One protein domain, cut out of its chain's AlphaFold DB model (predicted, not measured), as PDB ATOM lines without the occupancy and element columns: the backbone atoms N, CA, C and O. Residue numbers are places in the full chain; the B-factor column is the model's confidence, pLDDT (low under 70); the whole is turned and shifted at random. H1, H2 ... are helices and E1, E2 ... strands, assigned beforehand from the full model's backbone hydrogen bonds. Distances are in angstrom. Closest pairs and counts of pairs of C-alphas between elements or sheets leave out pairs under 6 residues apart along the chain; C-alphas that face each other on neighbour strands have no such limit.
ATOM      1  N   LEU A 271     232.560 167.759 198.421       69.19
ATOM      2  CA  LEU A 271     232.198 167.044 199.655       69.19
ATOM      3  C   LEU A 271     230.680 166.819 199.707       69.19
ATOM      4  O   LEU A 271     229.927 167.782 199.581       69.19
ATOM      5  N   ILE A 272     230.238 165.576 199.918       69.62
ATOM      6  CA  ILE A 272     228.812 165.213 199.959       69.62
ATOM      7  C   ILE A 272     228.471 164.446 201.250       69.62
ATOM      8  O   ILE A 272     229.199 163.509 201.616       69.62
ATOM      9  N   PRO A 273     227.375 164.813 201.954       63.69
ATOM     10  CA  PRO A 273     226.908 164.114 203.151       63.69
ATOM     11  C   PRO A 273     226.686 162.610 202.916       63.69
ATOM     12  O   PRO A 273     226.192 162.237 201.852       63.69
ATOM     13  N   PRO A 274     226.975 161.730 203.898       59.97
ATOM     14  CA  PRO A 274     226.769 160.284 203.753       59.97
ATOM     15  C   PRO A 274     225.341 159.886 203.345       59.97
ATOM     16  O   PRO A 274     225.165 158.922 202.611       59.97
ATOM     17  N   SER A 275     224.336 160.666 203.756       62.38
ATOM     18  CA  SER A 275     222.921 160.481 203.410       62.38
ATOM     19  C   SER A 275     222.588 160.642 201.922       62.38
ATOM     20  O   SER A 275     221.512 160.229 201.505       62.38
ATOM     21  N   CYS A 276     223.474 161.268 201.141       69.06
ATOM     22  CA  CYS A 276     223.227 161.657 199.750       69.06
ATOM     23  C   CYS A 276     224.368 161.242 198.801       69.06
ATOM     24  O   CYS A 276     224.401 161.703 197.666       69.06
ATOM     25  N   ARG A 277     225.330 160.431 199.270       72.38
ATOM     26  CA  ARG A 277     226.590 160.118 198.561       72.38
ATOM     27  C   ARG A 277     226.489 158.942 197.588       72.38
ATOM     28  O   ARG A 277     227.294 158.845 196.666       72.38
ATOM     29  N   TYR A 278     225.553 158.026 197.819       79.50
ATOM     30  CA  TYR A 278     225.422 156.788 197.051       79.50
ATOM     31  C   TYR A 278     224.130 156.815 196.229       79.50
ATOM     32  O   TYR A 278     223.175 156.084 196.491       79.50
ATOM     33  N   VAL A 279     224.126 157.714 195.243       78.88
ATOM     34  CA  VAL A 279     223.122 157.814 194.174       78.88
ATOM     35  C   VAL A 279     223.598 156.999 192.969       78.88
ATOM     36  O   VAL A 279     224.792 157.004 192.655       78.88
ATOM     37  N   CYS A 280     222.686 156.304 192.289       80.81
ATOM     38  CA  CYS A 280     222.998 155.619 191.036       80.81
ATOM     39  C   CYS A 280     223.269 156.626 189.902       80.81
ATOM     40  O   CYS A 280     222.541 157.599 189.736       80.81
ATOM     41  N   GLY A 281     224.335 156.392 189.134       74.44
ATOM     42  CA  GLY A 281     224.753 157.211 187.987       74.44
ATOM     43  C   GLY A 281     224.498 156.586 186.613       74.44
ATOM     44  O   GLY A 281     225.141 156.980 185.636       74.44
ATOM     45  N   ALA A 282     223.610 155.592 186.559       77.56
ATOM     46  CA  ALA A 282     223.080 155.022 185.324       77.56
ATOM     47  C   ALA A 282     221.882 155.844 184.817       77.56
ATOM     48  O   ALA A 282     221.175 156.474 185.609       77.56
ATOM     49  N   ASP A 283     221.649 155.839 183.504       68.44
ATOM     50  CA  ASP A 283     220.582 156.642 182.900       68.44
ATOM     51  C   ASP A 283     219.190 156.217 183.405       68.44
ATOM     52  O   ASP A 283     218.929 155.048 183.691       68.44
ATOM     53  N   SER A 284     218.291 157.190 183.557       65.19
ATOM     54  CA  SER A 284     216.951 157.082 184.161       65.19
ATOM     55  C   SER A 284     216.858 156.546 185.609       65.19
ATOM     56  O   SER A 284     215.758 156.510 186.166       65.19
ATOM     57  N   CYS A 285     217.963 156.171 186.270       76.19
ATOM     58  CA  CYS A 285     217.910 155.518 187.581       76.19
ATOM     59  C   CYS A 285     217.965 156.493 188.772       76.19
ATOM     60  O   CYS A 285     218.985 157.115 189.054       76.19
ATOM     61  N   ALA A 286     216.878 156.559 189.546       71.25
ATOM     62  CA  ALA A 286     216.743 157.431 190.721       71.25
ATOM     63  C   ALA A 286     217.088 156.758 192.072       71.25
ATOM     64  O   ALA A 286     216.652 157.224 193.128       71.25
ATOM     65  N   TYR A 287     217.824 155.640 192.075       76.19
ATOM     66  CA  TYR A 287     218.118 154.893 193.305       76.19
ATOM     67  C   TYR A 287     219.136 155.619 194.202       76.19
ATOM     68  O   TYR A 287     220.235 155.964 193.766       76.19
ATOM     69  N   LEU A 288     218.776 155.806 195.475       78.75
ATOM     70  CA  LEU A 288     219.602 156.398 196.531       78.75
ATOM     71  C   LEU A 288     219.664 155.447 197.733       78.75
ATOM     72  O   LEU A 288     218.657 154.869 198.138       78.75
ATOM     73  N   THR A 289     220.842 155.340 198.340       74.25
ATOM     74  CA  THR A 289     221.089 154.563 199.562       74.25
ATOM     75  C   THR A 289     222.090 155.285 200.472       74.25
ATOM     76  O   THR A 289     222.874 156.122 200.027       74.25
ATOM     77  N   THR A 290     222.067 154.970 201.768       75.25
ATOM     78  CA  THR A 290     223.078 155.408 202.748       75.25
ATOM     79  C   THR A 290     224.306 154.495 202.787       75.25
ATOM     80  O   THR A 290     225.325 154.867 203.363       75.25
ATOM     81  N   ASP A 291     224.208 153.303 202.195       76.44
ATOM     82  CA  ASP A 291     225.249 152.274 202.164       76.44
ATOM     83  C   ASP A 291     225.706 151.989 200.722       76.44
ATOM     84  O   ASP A 291     224.890 151.823 199.808       76.44
ATOM     85  N   LEU A 292     227.024 151.918 200.540       81.19
ATOM     86  CA  LEU A 292     227.686 151.637 199.273       81.19
ATOM     87  C   LEU A 292     227.552 150.171 198.853       81.19
ATOM     88  O   LEU A 292     227.499 149.902 197.653       81.19
ATOM     89  N   ASP A 293     227.477 149.228 199.791       81.94
ATOM     90  CA  ASP A 293     227.353 147.807 199.439       81.94
ATOM     91  C   ASP A 293     225.957 147.528 198.852       81.94
ATOM     92  O   ASP A 293     225.821 146.814 197.856       81.94
ATOM     93  N   MET A 294     224.932 148.229 199.354       83.00
ATOM     94  CA  MET A 294     223.585 148.249 198.769       83.00
ATOM     95  C   MET A 294     223.535 148.932 197.393       83.00
ATOM     96  O   MET A 294     222.778 148.484 196.531       83.00
ATOM     97  N   LEU A 295     224.334 149.982 197.145       82.00
ATOM     98  CA  LEU A 295     224.451 150.568 195.799       82.00
ATOM     99  C   LEU A 295     225.179 149.609 194.850       82.00
ATOM    100  O   LEU A 295     224.767 149.437 193.710       82.00
ATOM    101  N   THR A 296     226.228 148.946 195.336       82.81
ATOM    102  CA  THR A 296     227.010 147.974 194.564       82.81
ATOM    103  C   THR A 296     226.138 146.796 194.136       82.81
ATOM    104  O   THR A 296     226.189 146.401 192.974       82.81
ATOM    105  N   LEU A 297     225.292 146.275 195.032       83.25
ATOM    106  CA  LEU A 297     224.327 145.218 194.719       83.25
ATOM    107  C   LEU A 297     223.246 145.691 193.731       83.25
ATOM    108  O   LEU A 297     222.939 144.979 192.781       83.25
ATOM    109  N   HIS A 298     222.706 146.900 193.914       83.62
ATOM    110  CA  HIS A 298     221.748 147.505 192.983       83.62
ATOM    111  C   HIS A 298     222.332 147.624 191.562       83.62
ATOM    112  O   HIS A 298     221.751 147.097 190.612       83.62
ATOM    113  N   VAL A 299     223.510 148.240 191.421       83.56
ATOM    114  CA  VAL A 299     224.174 148.439 190.123       83.56
ATOM    115  C   VAL A 299     224.552 147.096 189.484       83.56
ATOM    116  O   VAL A 299     224.268 146.887 188.307       83.56
ATOM    117  N   LYS A 300     225.107 146.143 190.247       82.94
ATOM    118  CA  LYS A 300     225.481 144.816 189.718       82.94
ATOM    119  C   LYS A 300     224.295 143.918 189.345       82.94
ATOM    120  O   LYS A 300     224.510 142.965 188.604       82.94
ATOM    121  N   ASN A 301     223.078 144.213 189.806       82.31
ATOM    122  CA  ASN A 301     221.884 143.426 189.482       82.31
ATOM    123  C   ASN A 301     221.002 144.065 188.397       82.31
ATOM    124  O   ASN A 301     220.407 143.334 187.610       82.31
ATOM    125  N   LEU A 302     220.889 145.400 188.360       79.88
ATOM    126  CA  LEU A 302     219.977 146.113 187.450       79.88
ATOM    127  C   LEU A 302     220.687 146.833 186.298       79.88
ATOM    128  O   LEU A 302     220.089 147.001 185.242       79.88
ATOM    129  N   HIS A 303     221.956 147.203 186.478       80.44
ATOM    130  CA  HIS A 303     222.743 147.983 185.516       80.44
ATOM    131  C   HIS A 303     223.936 147.195 184.953       80.44
ATOM    132  O   HIS A 303     224.820 147.755 184.318       80.44
ATOM    133  N   ALA A 304     223.965 145.872 185.147       74.25
ATOM    134  CA  ALA A 304     225.088 144.995 184.797       74.25
ATOM    135  C   ALA A 304     225.533 145.044 183.319       74.25
ATOM    136  O   ALA A 304     226.640 144.609 183.005       74.25
ATOM    137  N   GLN A 305     224.668 145.530 182.424       69.31
ATOM    138  CA  GLN A 305     224.891 145.590 180.977       69.31
ATOM    139  C   GLN A 305     225.190 147.014 180.468       69.31
ATOM    140  O   GLN A 305     225.552 147.164 179.300       69.31
ATOM    141  N   ASP A 306     225.081 148.047 181.312       74.88
ATOM    142  CA  ASP A 306     225.230 149.435 180.867       74.88
ATOM    143  C   ASP A 306     226.707 149.734 180.548       74.88
ATOM    144  O   ASP A 306     227.611 149.565 181.368       74.88
ATOM    145  N   SER A 307     226.980 150.176 179.319       69.44
ATOM    146  CA  SER A 307     228.347 150.383 178.811       69.44
ATOM    147  C   SER A 307     228.985 151.711 179.244       69.44
ATOM    148  O   SER A 307     230.166 151.948 178.974       69.44
ATOM    149  N   VAL A 308     228.206 152.566 179.912       75.56
ATOM    150  CA  VAL A 308     228.568 153.909 180.368       75.56
ATOM    151  C   VAL A 308     228.002 154.127 181.769       75.56
ATOM    152  O   VAL A 308     226.828 153.869 182.013       75.56
ATOM    153  N   TYR A 309     228.818 154.666 182.676       79.75
ATOM    154  CA  TYR A 309     228.365 155.164 183.979       79.75
ATOM    155  C   TYR A 309     228.860 156.596 184.181       79.75
ATOM    156  O   TYR A 309     229.991 156.926 183.818       79.75
ATOM    157  N   THR A 310     228.033 157.452 184.775       77.50
ATOM    158  CA  THR A 310     228.373 158.858 185.048       77.50
ATOM    159  C   THR A 310     228.361 159.137 186.550       77.50
ATOM    160  O   THR A 310     227.882 158.328 187.339       77.50
ATOM    161  N   CYS A 311     228.921 160.267 186.986       80.25
ATOM    162  CA  CYS A 311     228.845 160.678 188.389       80.25
ATOM    163  C   CYS A 311     227.761 161.758 188.570       80.25
ATOM    164  O   CYS A 311     227.988 162.878 188.109       80.25
ATOM    165  N   PRO A 312     226.654 161.507 189.307       72.75
ATOM    166  CA  PRO A 312     225.586 162.494 189.565       72.75
ATOM    167  C   PRO A 312     226.004 163.736 190.374       72.75
ATOM    168  O   PRO A 312     225.161 164.525 190.802       72.75
ATOM    169  N   HIS A 313     227.289 163.871 190.694       74.88
ATOM    170  CA  HIS A 313     227.825 164.795 191.693       74.88
ATOM    171  C   HIS A 313     228.968 165.679 191.174       74.88
ATOM    172  O   HIS A 313     229.417 166.591 191.877       74.88
ATOM    173  N   CYS A 314     229.442 165.422 189.955       76.75
ATOM    174  CA  CYS A 314     230.454 166.226 189.282       76.75
ATOM    175  C   CYS A 314     229.785 167.178 188.286       76.75
ATOM    176  O   CYS A 314     228.805 166.826 187.640       76.75
ATOM    177  N   THR A 315     230.319 168.392 188.151       57.84
ATOM    178  CA  THR A 315     229.790 169.419 187.235       57.84
ATOM    179  C   THR A 315     230.113 169.153 185.765       57.84
ATOM    180  O   THR A 315     229.439 169.696 184.899       57.84
ATOM    181  N   ASN A 316     231.126 168.328 185.486       56.94
ATOM    182  CA  ASN A 316     231.426 167.788 184.160       56.94
ATOM    183  C   ASN A 316     232.240 166.481 184.304       56.94
ATOM    184  O   ASN A 316     233.472 166.533 184.280       56.94
ATOM    185  N   PRO A 317     231.601 165.328 184.581       62.50
ATOM    186  CA  PRO A 317     232.293 164.046 184.663       62.50
ATOM    187  C   PRO A 317     232.594 163.500 183.264       62.50
ATOM    188  O   PRO A 317     231.690 163.379 182.440       62.50
ATOM    189  N   GLU A 318     233.831 163.066 183.024       65.44
ATOM    190  CA  GLU A 318     234.083 162.150 181.909       65.44
ATOM    191  C   GLU A 318     233.327 160.828 182.166       65.44
ATOM    192  O   GLU A 318     233.387 160.302 183.284       65.44
ATOM    193  N   PRO A 319     232.590 160.287 181.179       67.31
ATOM    194  CA  PRO A 319     231.863 159.034 181.343       67.31
ATOM    195  C   PRO A 319     232.829 157.864 181.558       67.31
ATOM    196  O   PRO A 319     233.746 157.634 180.764       67.31
ATOM    197  N   PHE A 320     232.595 157.071 182.605       73.94
ATOM    198  CA  PHE A 320     233.353 155.847 182.839       73.94
ATOM    199  C   PHE A 320     233.001 154.827 181.754       73.94
ATOM    200  O   PHE A 320     231.845 154.427 181.623       73.94
ATOM    201  N   THR A 321     234.011 154.404 180.993       69.25
ATOM    202  CA  THR A 321     233.909 153.443 179.885       69.25
ATOM    203  C   THR A 321     234.934 152.312 180.049       69.25
ATOM    204  O   THR A 321     235.974 152.479 180.695       69.25
ATOM    205  N   GLY A 322     234.638 151.139 179.476       60.12
ATOM    206  CA  GLY A 322     235.530 149.969 179.455       60.12
ATOM    207  C   GLY A 322     234.952 148.719 180.131       60.12
ATOM    208  O   GLY A 322     234.539 148.747 181.288       60.12
ATOM    209  N   GLN A 323     234.940 147.599 179.409       54.25
ATOM    210  CA  GLN A 323     234.264 146.364 179.822       54.25
ATOM    211  C   GLN A 323     234.673 145.875 181.230       54.25
ATOM    212  O   GLN A 323     235.827 145.976 181.649       54.25
ATOM    213  N   GLY A 324     233.697 145.343 181.971       60.53
ATOM    214  CA  GLY A 324     233.885 144.663 183.260       60.53
ATOM    215  C   GLY A 324     234.088 145.548 184.500       60.53
ATOM    216  O   GLY A 324     233.716 145.117 185.585       60.53
ATOM    217  N   THR A 325     234.634 146.769 184.382       69.81
ATOM    218  CA  THR A 325     235.043 147.577 185.564       69.81
ATOM    219  C   THR A 325     234.498 149.012 185.634       69.81
ATOM    220  O   THR A 325     234.783 149.708 186.609       69.81
ATOM    221  N   ILE A 326     233.666 149.448 184.674       76.06
ATOM    222  CA  ILE A 326     232.957 150.754 184.672       76.06
ATOM    223  C   ILE A 326     232.394 151.113 186.056       76.06
ATOM    224  O   ILE A 326     232.745 152.144 186.632       76.06
ATOM    225  N   PHE A 327     231.560 150.234 186.616       74.75
ATOM    226  CA  PHE A 327     230.862 150.499 187.872       74.75
ATOM    227  C   PHE A 327     231.798 150.521 189.070       74.75
ATOM    228  O   PHE A 327     231.631 151.348 189.954       74.75
ATOM    229  N   GLU A 328     232.815 149.664 189.105       77.69
ATOM    230  CA  GLU A 328     233.750 149.620 190.233       77.69
ATOM    231  C   GLU A 328     234.608 150.895 190.285       77.69
ATOM    232  O   GLU A 328     234.836 151.440 191.366       77.69
ATOM    233  N   ARG A 329     234.958 151.455 189.117       76.06
ATOM    234  CA  ARG A 329     235.600 152.776 188.984       76.06
ATOM    235  C   ARG A 329     234.659 153.913 189.402       76.06
ATOM    236  O   ARG A 329     235.060 154.766 190.193       76.06
ATOM    237  N   GLY A 330     233.403 153.898 188.949       78.31
ATOM    238  CA  GLY A 330     232.390 154.892 189.330       78.31
ATOM    239  C   GLY A 330     232.061 154.889 190.831       78.31
ATOM    240  O   GLY A 330     232.037 155.937 191.476       78.31
ATOM    241  N   LEU A 331     231.893 153.706 191.424       80.56
ATOM    242  CA  LEU A 331     231.645 153.506 192.855       80.56
ATOM    243  C   LEU A 331     232.873 153.877 193.708       80.56
ATOM    244  O   LEU A 331     232.724 154.438 194.796       80.56
ATOM    245  N   ALA A 332     234.094 153.635 193.214       78.00
ATOM    246  CA  ALA A 332     235.319 154.132 193.843       78.00
ATOM    247  C   ALA A 332     235.421 155.668 193.778       78.00
ATOM    248  O   ALA A 332     235.797 156.295 194.770       78.00
ATOM    249  N   HIS A 333     235.020 156.287 192.665       82.00
ATOM    250  CA  HIS A 333     234.956 157.743 192.521       82.00
ATOM    251  C   HIS A 333     233.932 158.386 193.477       82.00
ATOM    252  O   HIS A 333     234.243 159.402 194.102       82.00
ATOM    253  N   LEU A 334     232.772 157.761 193.726       78.69
ATOM    254  CA  LEU A 334     231.818 158.233 194.748       78.69
ATOM    255  C   LEU A 334     232.421 158.289 196.170       78.69
ATOM    256  O   LEU A 334     231.998 159.110 196.988       78.69
ATOM    257  N   ARG A 335     233.469 157.504 196.477       79.69
ATOM    258  CA  ARG A 335     234.220 157.628 197.746       79.69
ATOM    259  C   ARG A 335     235.063 158.912 197.825       79.69
ATOM    260  O   ARG A 335     235.348 159.370 198.928       79.69
ATOM    261  N   MET A 336     235.428 159.525 196.695       79.00
ATOM    262  CA  MET A 336     236.208 160.778 196.628       79.00
ATOM    263  C   MET A 336     235.372 162.028 196.944       79.00
ATOM    264  O   MET A 336     235.916 163.045 197.373       79.00
ATOM    265  N   HIS A 337     234.042 161.928 196.848       76.31
ATOM    266  CA  HIS A 337     233.099 162.893 197.431       76.31
ATOM    267  C   HIS A 337     233.010 162.788 198.972       76.31
ATOM    268  O   HIS A 337     232.163 163.415 199.613       76.31
ATOM    269  N   GLY A 338     233.878 161.975 199.581       70.88
ATOM    270  CA  GLY A 338     233.948 161.731 201.009       70.88
ATOM    271  C   GLY A 338     234.614 162.823 201.845       70.88
ATOM    272  O   GLY A 338     235.111 163.846 201.363       70.88
ATOM    273  N   ASP A 339     234.634 162.521 203.141       67.44
ATOM    274  CA  ASP A 339     235.273 163.235 204.250       67.44
ATOM    275  C   ASP A 339     236.808 163.247 204.178       67.44
ATOM    276  O   ASP A 339     237.445 164.043 204.862       67.44
ATOM    277  N   ARG A 340     237.404 162.387 203.344       76.75
ATOM    278  CA  ARG A 340     238.846 162.319 203.092       76.75
ATOM    279  C   ARG A 340     239.149 162.485 201.612       76.75
ATOM    280  O   ARG A 340     238.593 161.775 200.775       76.75
ATOM    281  N   LEU A 341     240.048 163.416 201.306       80.00
ATOM    282  CA  LEU A 341     240.549 163.662 199.959       80.00
ATOM    283  C   LEU A 341     241.991 164.167 200.036       80.00
ATOM    284  O   LEU A 341     242.302 165.104 200.772       80.00
ATOM    285  N   TYR A 342     242.851 163.551 199.238       80.06
ATOM    286  CA  TYR A 342     244.282 163.812 199.156       80.06
ATOM    287  C   TYR A 342     244.667 164.097 197.706       80.06
ATOM    288  O   TYR A 342     244.068 163.513 196.800       80.06
ATOM    289  N   ARG A 343     245.666 164.954 197.485       77.62
ATOM    290  CA  ARG A 343     246.179 165.331 196.161       77.62
ATOM    291  C   ARG A 343     247.703 165.206 196.104       77.62
ATOM    292  O   ARG A 343     248.397 165.487 197.081       77.62
ATOM    293  N   CYS A 344     248.215 164.781 194.953       79.62
ATOM    294  CA  CYS A 344     249.639 164.837 194.636       79.62
ATOM    295  C   CYS A 344     250.101 166.303 194.576       79.62
ATOM    296  O   CYS A 344     249.482 167.113 193.893       79.62
ATOM    297  N   SER A 345     251.192 166.661 195.256       71.38
ATOM    298  CA  SER A 345     251.744 168.025 195.215       71.38
ATOM    299  C   SER A 345     252.193 168.459 193.813       71.38
ATOM    300  O   SER A 345     252.218 169.652 193.527       71.38
ATOM    301  N   ILE A 346     252.504 167.500 192.934       68.75
ATOM    302  CA  ILE A 346     253.133 167.735 191.625       68.75
ATOM    303  C   ILE A 346     252.137 167.601 190.455       68.75
ATOM    304  O   ILE A 346     252.388 168.122 189.370       68.75
ATOM    305  N   CYS A 347     250.985 166.941 190.635       75.31
ATOM    306  CA  CYS A 347     250.048 166.682 189.533       75.31
ATOM    307  C   CYS A 347     248.561 166.703 189.949       75.31
ATOM    308  O   CYS A 347     248.203 166.916 191.106       75.31
ATOM    309  N   GLN A 348     247.663 166.480 188.983       71.06
ATOM    310  CA  GLN A 348     246.206 166.426 189.193       71.06
ATOM    311  C   GLN A 348     245.711 165.021 189.613       71.06
ATOM    312  O   GLN A 348     244.573 164.649 189.335       71.06
ATOM    313  N   TYR A 349     246.551 164.220 190.281       74.12
ATOM    314  CA  TYR A 349     246.137 162.943 190.865       74.12
ATOM    315  C   TYR A 349     245.554 163.144 192.268       74.12
ATOM    316  O   TYR A 349     246.175 163.778 193.126       74.12
ATOM    317  N   HIS A 350     244.374 162.572 192.505       79.31
ATOM    318  CA  HIS A 350     243.635 162.683 193.761       79.31
ATOM    319  C   HIS A 350     243.140 161.306 194.208       79.31
ATOM    320  O   HIS A 350     242.759 160.488 193.372       79.31
ATOM    321  N   HIS A 351     243.066 161.060 195.516       77.56
ATOM    322  CA  HIS A 351     242.481 159.828 196.051       77.56
ATOM    323  C   HIS A 351     241.902 160.027 197.462       77.56
ATOM    324  O   HIS A 351     242.315 160.930 198.185       77.56
ATOM    325  N   TYR A 352     240.963 159.174 197.888       76.56
ATOM    326  CA  TYR A 352     240.356 159.230 199.233       76.56
ATOM    327  C   TYR A 352     241.212 158.559 200.327       76.56
ATOM    328  O   TYR A 352     240.898 158.639 201.511       76.56
ATOM    329  N   THR A 353     242.297 157.875 199.947       77.88
ATOM    330  CA  THR A 353     243.244 157.219 200.866       77.88
ATOM    331  C   THR A 353     244.657 157.736 200.635       77.88
ATOM    332  O   THR A 353     245.221 157.500 199.565       77.88
ATOM    333  N   ARG A 354     245.233 158.352 201.675       78.44
ATOM    334  CA  ARG A 354     246.567 158.969 201.721       78.44
ATOM    335  C   ARG A 354     247.672 158.124 201.081       78.44
ATOM    336  O   ARG A 354     248.305 158.574 200.135       78.44
ATOM    337  N   ARG A 355     247.800 156.863 201.521       78.25
ATOM    338  CA  ARG A 355     248.834 155.906 201.078       78.25
ATOM    339  C   ARG A 355     248.907 155.704 199.567       78.25
ATOM    340  O   ARG A 355     249.970 155.404 199.050       78.25
ATOM    341  N   VAL A 356     247.791 155.858 198.857       80.94
ATOM    342  CA  VAL A 356     247.755 155.698 197.395       80.94
ATOM    343  C   VAL A 356     248.348 156.926 196.695       80.94
ATOM    344  O   VAL A 356     248.944 156.795 195.634       80.94
ATOM    345  N   VAL A 357     248.249 158.111 197.307       78.69
ATOM    346  CA  VAL A 357     248.910 159.332 196.820       78.69
ATOM    347  C   VAL A 357     250.388 159.363 197.231       78.69
ATOM    348  O   VAL A 357     251.218 159.786 196.436       78.69
ATOM    349  N   GLU A 358     250.725 158.857 198.424       79.62
ATOM    350  CA  GLU A 358     252.119 158.657 198.869       79.62
ATOM    351  C   GLU A 358     252.842 157.715 197.887       79.62
ATOM    352  O   GLU A 358     253.829 158.099 197.266       79.62
ATOM    353  N   LYS A 359     252.237 156.560 197.597       80.50
ATOM    354  CA  LYS A 359     252.708 155.607 196.586       80.50
ATOM    355  C   LYS A 359     252.741 156.169 195.160       80.50
ATOM    356  O   LYS A 359     253.634 155.849 194.388       80.50
ATOM    357  N   HIS A 360     251.790 157.023 194.785       79.56
ATOM    358  CA  HIS A 360     251.827 157.703 193.488       79.56
ATOM    359  C   HIS A 360     253.043 158.635 193.363       79.56
ATOM    360  O   HIS A 360     253.665 158.655 192.304       79.56
ATOM    361  N   LEU A 361     253.399 159.376 194.422       79.56
ATOM    362  CA  LEU A 361     254.618 160.191 194.449       79.56
ATOM    363  C   LEU A 361     255.861 159.303 194.290       79.56
ATOM    364  O   LEU A 361     256.661 159.554 193.396       79.56
ATOM    365  N   GLU A 362     255.965 158.217 195.059       76.38
ATOM    366  CA  GLU A 362     257.059 157.232 194.955       76.38
ATOM    367  C   GLU A 362     257.172 156.599 193.548       76.38
ATOM    368  O   GLU A 362     258.267 156.335 193.062       76.38
ATOM    369  N   GLU A 363     256.053 156.358 192.855       78.19
ATOM    370  CA  GLU A 363     256.039 155.692 191.541       78.19
ATOM    371  C   GLU A 363     256.144 156.629 190.323       78.19
ATOM    372  O   GLU A 363     256.275 156.141 189.190       78.19
ATOM    373  N   LYS A 364     256.011 157.950 190.509       70.19
ATOM    374  CA  LYS A 364     255.948 158.940 189.410       70.19
ATOM    375  C   LYS A 364     256.805 160.186 189.599       70.19
ATOM    376  O   LYS A 364     257.044 160.886 188.617       70.19
ATOM    377  N   HIS A 365     257.252 160.455 190.818       73.44
ATOM    378  CA  HIS A 365     257.900 161.700 191.221       73.44
ATOM    379  C   HIS A 365     259.072 161.430 192.187       73.44
ATOM    380  O   HIS A 365     259.271 162.156 193.157       73.44
ATOM    381  N   ASP A 366     259.845 160.378 191.890       62.69
ATOM    382  CA  ASP A 366     260.967 159.837 192.679       62.69
ATOM    383  C   ASP A 366     262.016 160.901 193.081       62.69
ATOM    384  O   ASP A 366     262.544 160.884 194.189       62.69
ATOM    385  N   GLU A 367     262.250 161.907 192.228       59.09
ATOM    386  CA  GLU A 367     263.177 163.017 192.508       59.09
ATOM    387  C   GLU A 367     262.686 163.992 193.601       59.09
ATOM    388  O   GLU A 367     263.502 164.695 194.201       59.09
ATOM    389  N   TYR A 368     261.374 164.054 193.883       53.75
ATOM    390  CA  TYR A 368     260.770 165.047 194.788       53.75
ATOM    391  C   TYR A 368     259.601 164.484 195.631       53.75
ATOM    392  O   TYR A 368     258.447 164.885 195.443       53.75
ATOM    393  N   PRO A 369     259.861 163.620 196.633       57.75
ATOM    394  CA  PRO A 369     258.842 163.079 197.543       57.75
ATOM    395  C   PRO A 369     258.335 164.097 198.599       57.75
ATOM    396  O   PRO A 369     258.120 163.758 199.767       57.75
ATOM    397  N   GLU A 370     258.126 165.365 198.226       57.03
ATOM    398  CA  GLU A 370     257.664 166.415 199.144       57.03
ATOM    399  C   GLU A 370     256.127 166.511 199.225       57.03
ATOM    400  O   GLU A 370     255.452 167.195 198.454       57.03
ATOM    401  N   SER A 371     255.595 165.889 200.282       61.44
ATOM    402  CA  SER A 371     254.262 166.088 200.878       61.44
ATOM    403  C   SER A 371     253.024 165.809 200.008       61.44
ATOM    404  O   SER A 371     252.667 166.554 199.101       61.44
ATOM    405  N   VAL A 372     252.244 164.799 200.410       65.00
ATOM    406  CA  VAL A 372     250.841 164.676 199.987       65.00
ATOM    407  C   VAL A 372     250.026 165.847 200.532       65.00
ATOM    408  O   VAL A 372     249.933 166.041 201.749       65.00
ATOM    409  N   LEU A 373     249.379 166.586 199.632       65.12
ATOM    410  CA  LEU A 373     248.462 167.658 199.993       65.12
ATOM    411  C   LEU A 373     247.173 167.047 200.542       65.12
ATOM    412  O   LEU A 373     246.450 166.321 199.857       65.12
ATOM    413  N   THR A 374     246.888 167.335 201.806       67.44
ATOM    414  CA  THR A 374     245.659 166.903 202.472       67.44
ATOM    415  C   THR A 374     244.585 167.956 202.230       67.44
ATOM    416  O   THR A 374     244.683 169.059 202.756       67.44
ATOM    417  N   ILE A 375     243.581 167.628 201.414       64.44
ATOM    418  CA  ILE A 375     242.444 168.520 201.131       64.44
ATOM    419  C   ILE A 375     241.355 168.325 202.195       64.44
ATOM    420  O   ILE A 375     240.681 169.284 202.566       64.44
ATOM    421  N   ARG A 376     241.177 167.093 202.698       66.31
ATOM    422  CA  ARG A 376     240.262 166.764 203.804       66.31
ATOM    423  C   ARG A 376     240.841 165.626 204.655       66.31
ATOM    424  O   ARG A 376     241.125 164.560 204.115       66.31
ATOM    425  N   GLU A 377     240.968 165.846 205.963       59.47
ATOM    426  CA  GLU A 377     241.192 164.835 207.013       59.47
ATOM    427  C   GLU A 377     240.367 165.243 208.254       59.47
ATOM    428  O   GLU A 377     240.353 166.428 208.587       59.47
TER     429      GLU A 377
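AT A GLANCE: This is residues 271 to 377 of the 777 residues of an uncharacterized protein of Ephemera danica (UniProt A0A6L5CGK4). With little regular structure, this elongated domain has two lobes: H1 and H2 with long loops, then H3 packed on E1 of a two-stranded antiparallel sheet, E1 and E2. The 107 printed residues hold three named helices and two named strands, ordered H1, H2, E1, H3, E2; mostly helix, with 41 residues in named elements. It is only just compact, close to loose: radius of gyration of the C-alphas 15.3 A, spans 46 by 30 by 24 A.

HOW THE PARTS SIT: H1, residues 292 to 302, and H2, residues 326 to 337, form a helical hairpin; they only just touch, with 3 pairs of C-alphas within 8 A, closest Val 299 and Phe 327 at 7.4 A, at a shallow tilt of 27 degrees, opposite ways. E1, residues 341 to 343, pairs with E2, residues 373 to 376: N 343 and O 373 are 2.8 A apart. The closest C-alphas of E1 and H3, residues 354 to 364, are Tyr 342 and Arg 354, 5.9 A. Every O i to N i+4 pair is within hydrogen-bond range in H1 and H3, 5 of 8 in H2.

IN THESE COORDINATES: Find C-alpha 292 at (227.686, 151.637, 199.273), where H1 begins its 15.2 A; H2 runs 17.6 A, H3 15.5 A, and E2 ends at C-alpha 376, (240.262, 166.764, 203.804).

THE WHOLE: The printed part has no cut; H1 to H2 is a long link. Look for pLDDT under 70 at 34 residues, among them 366 to 377.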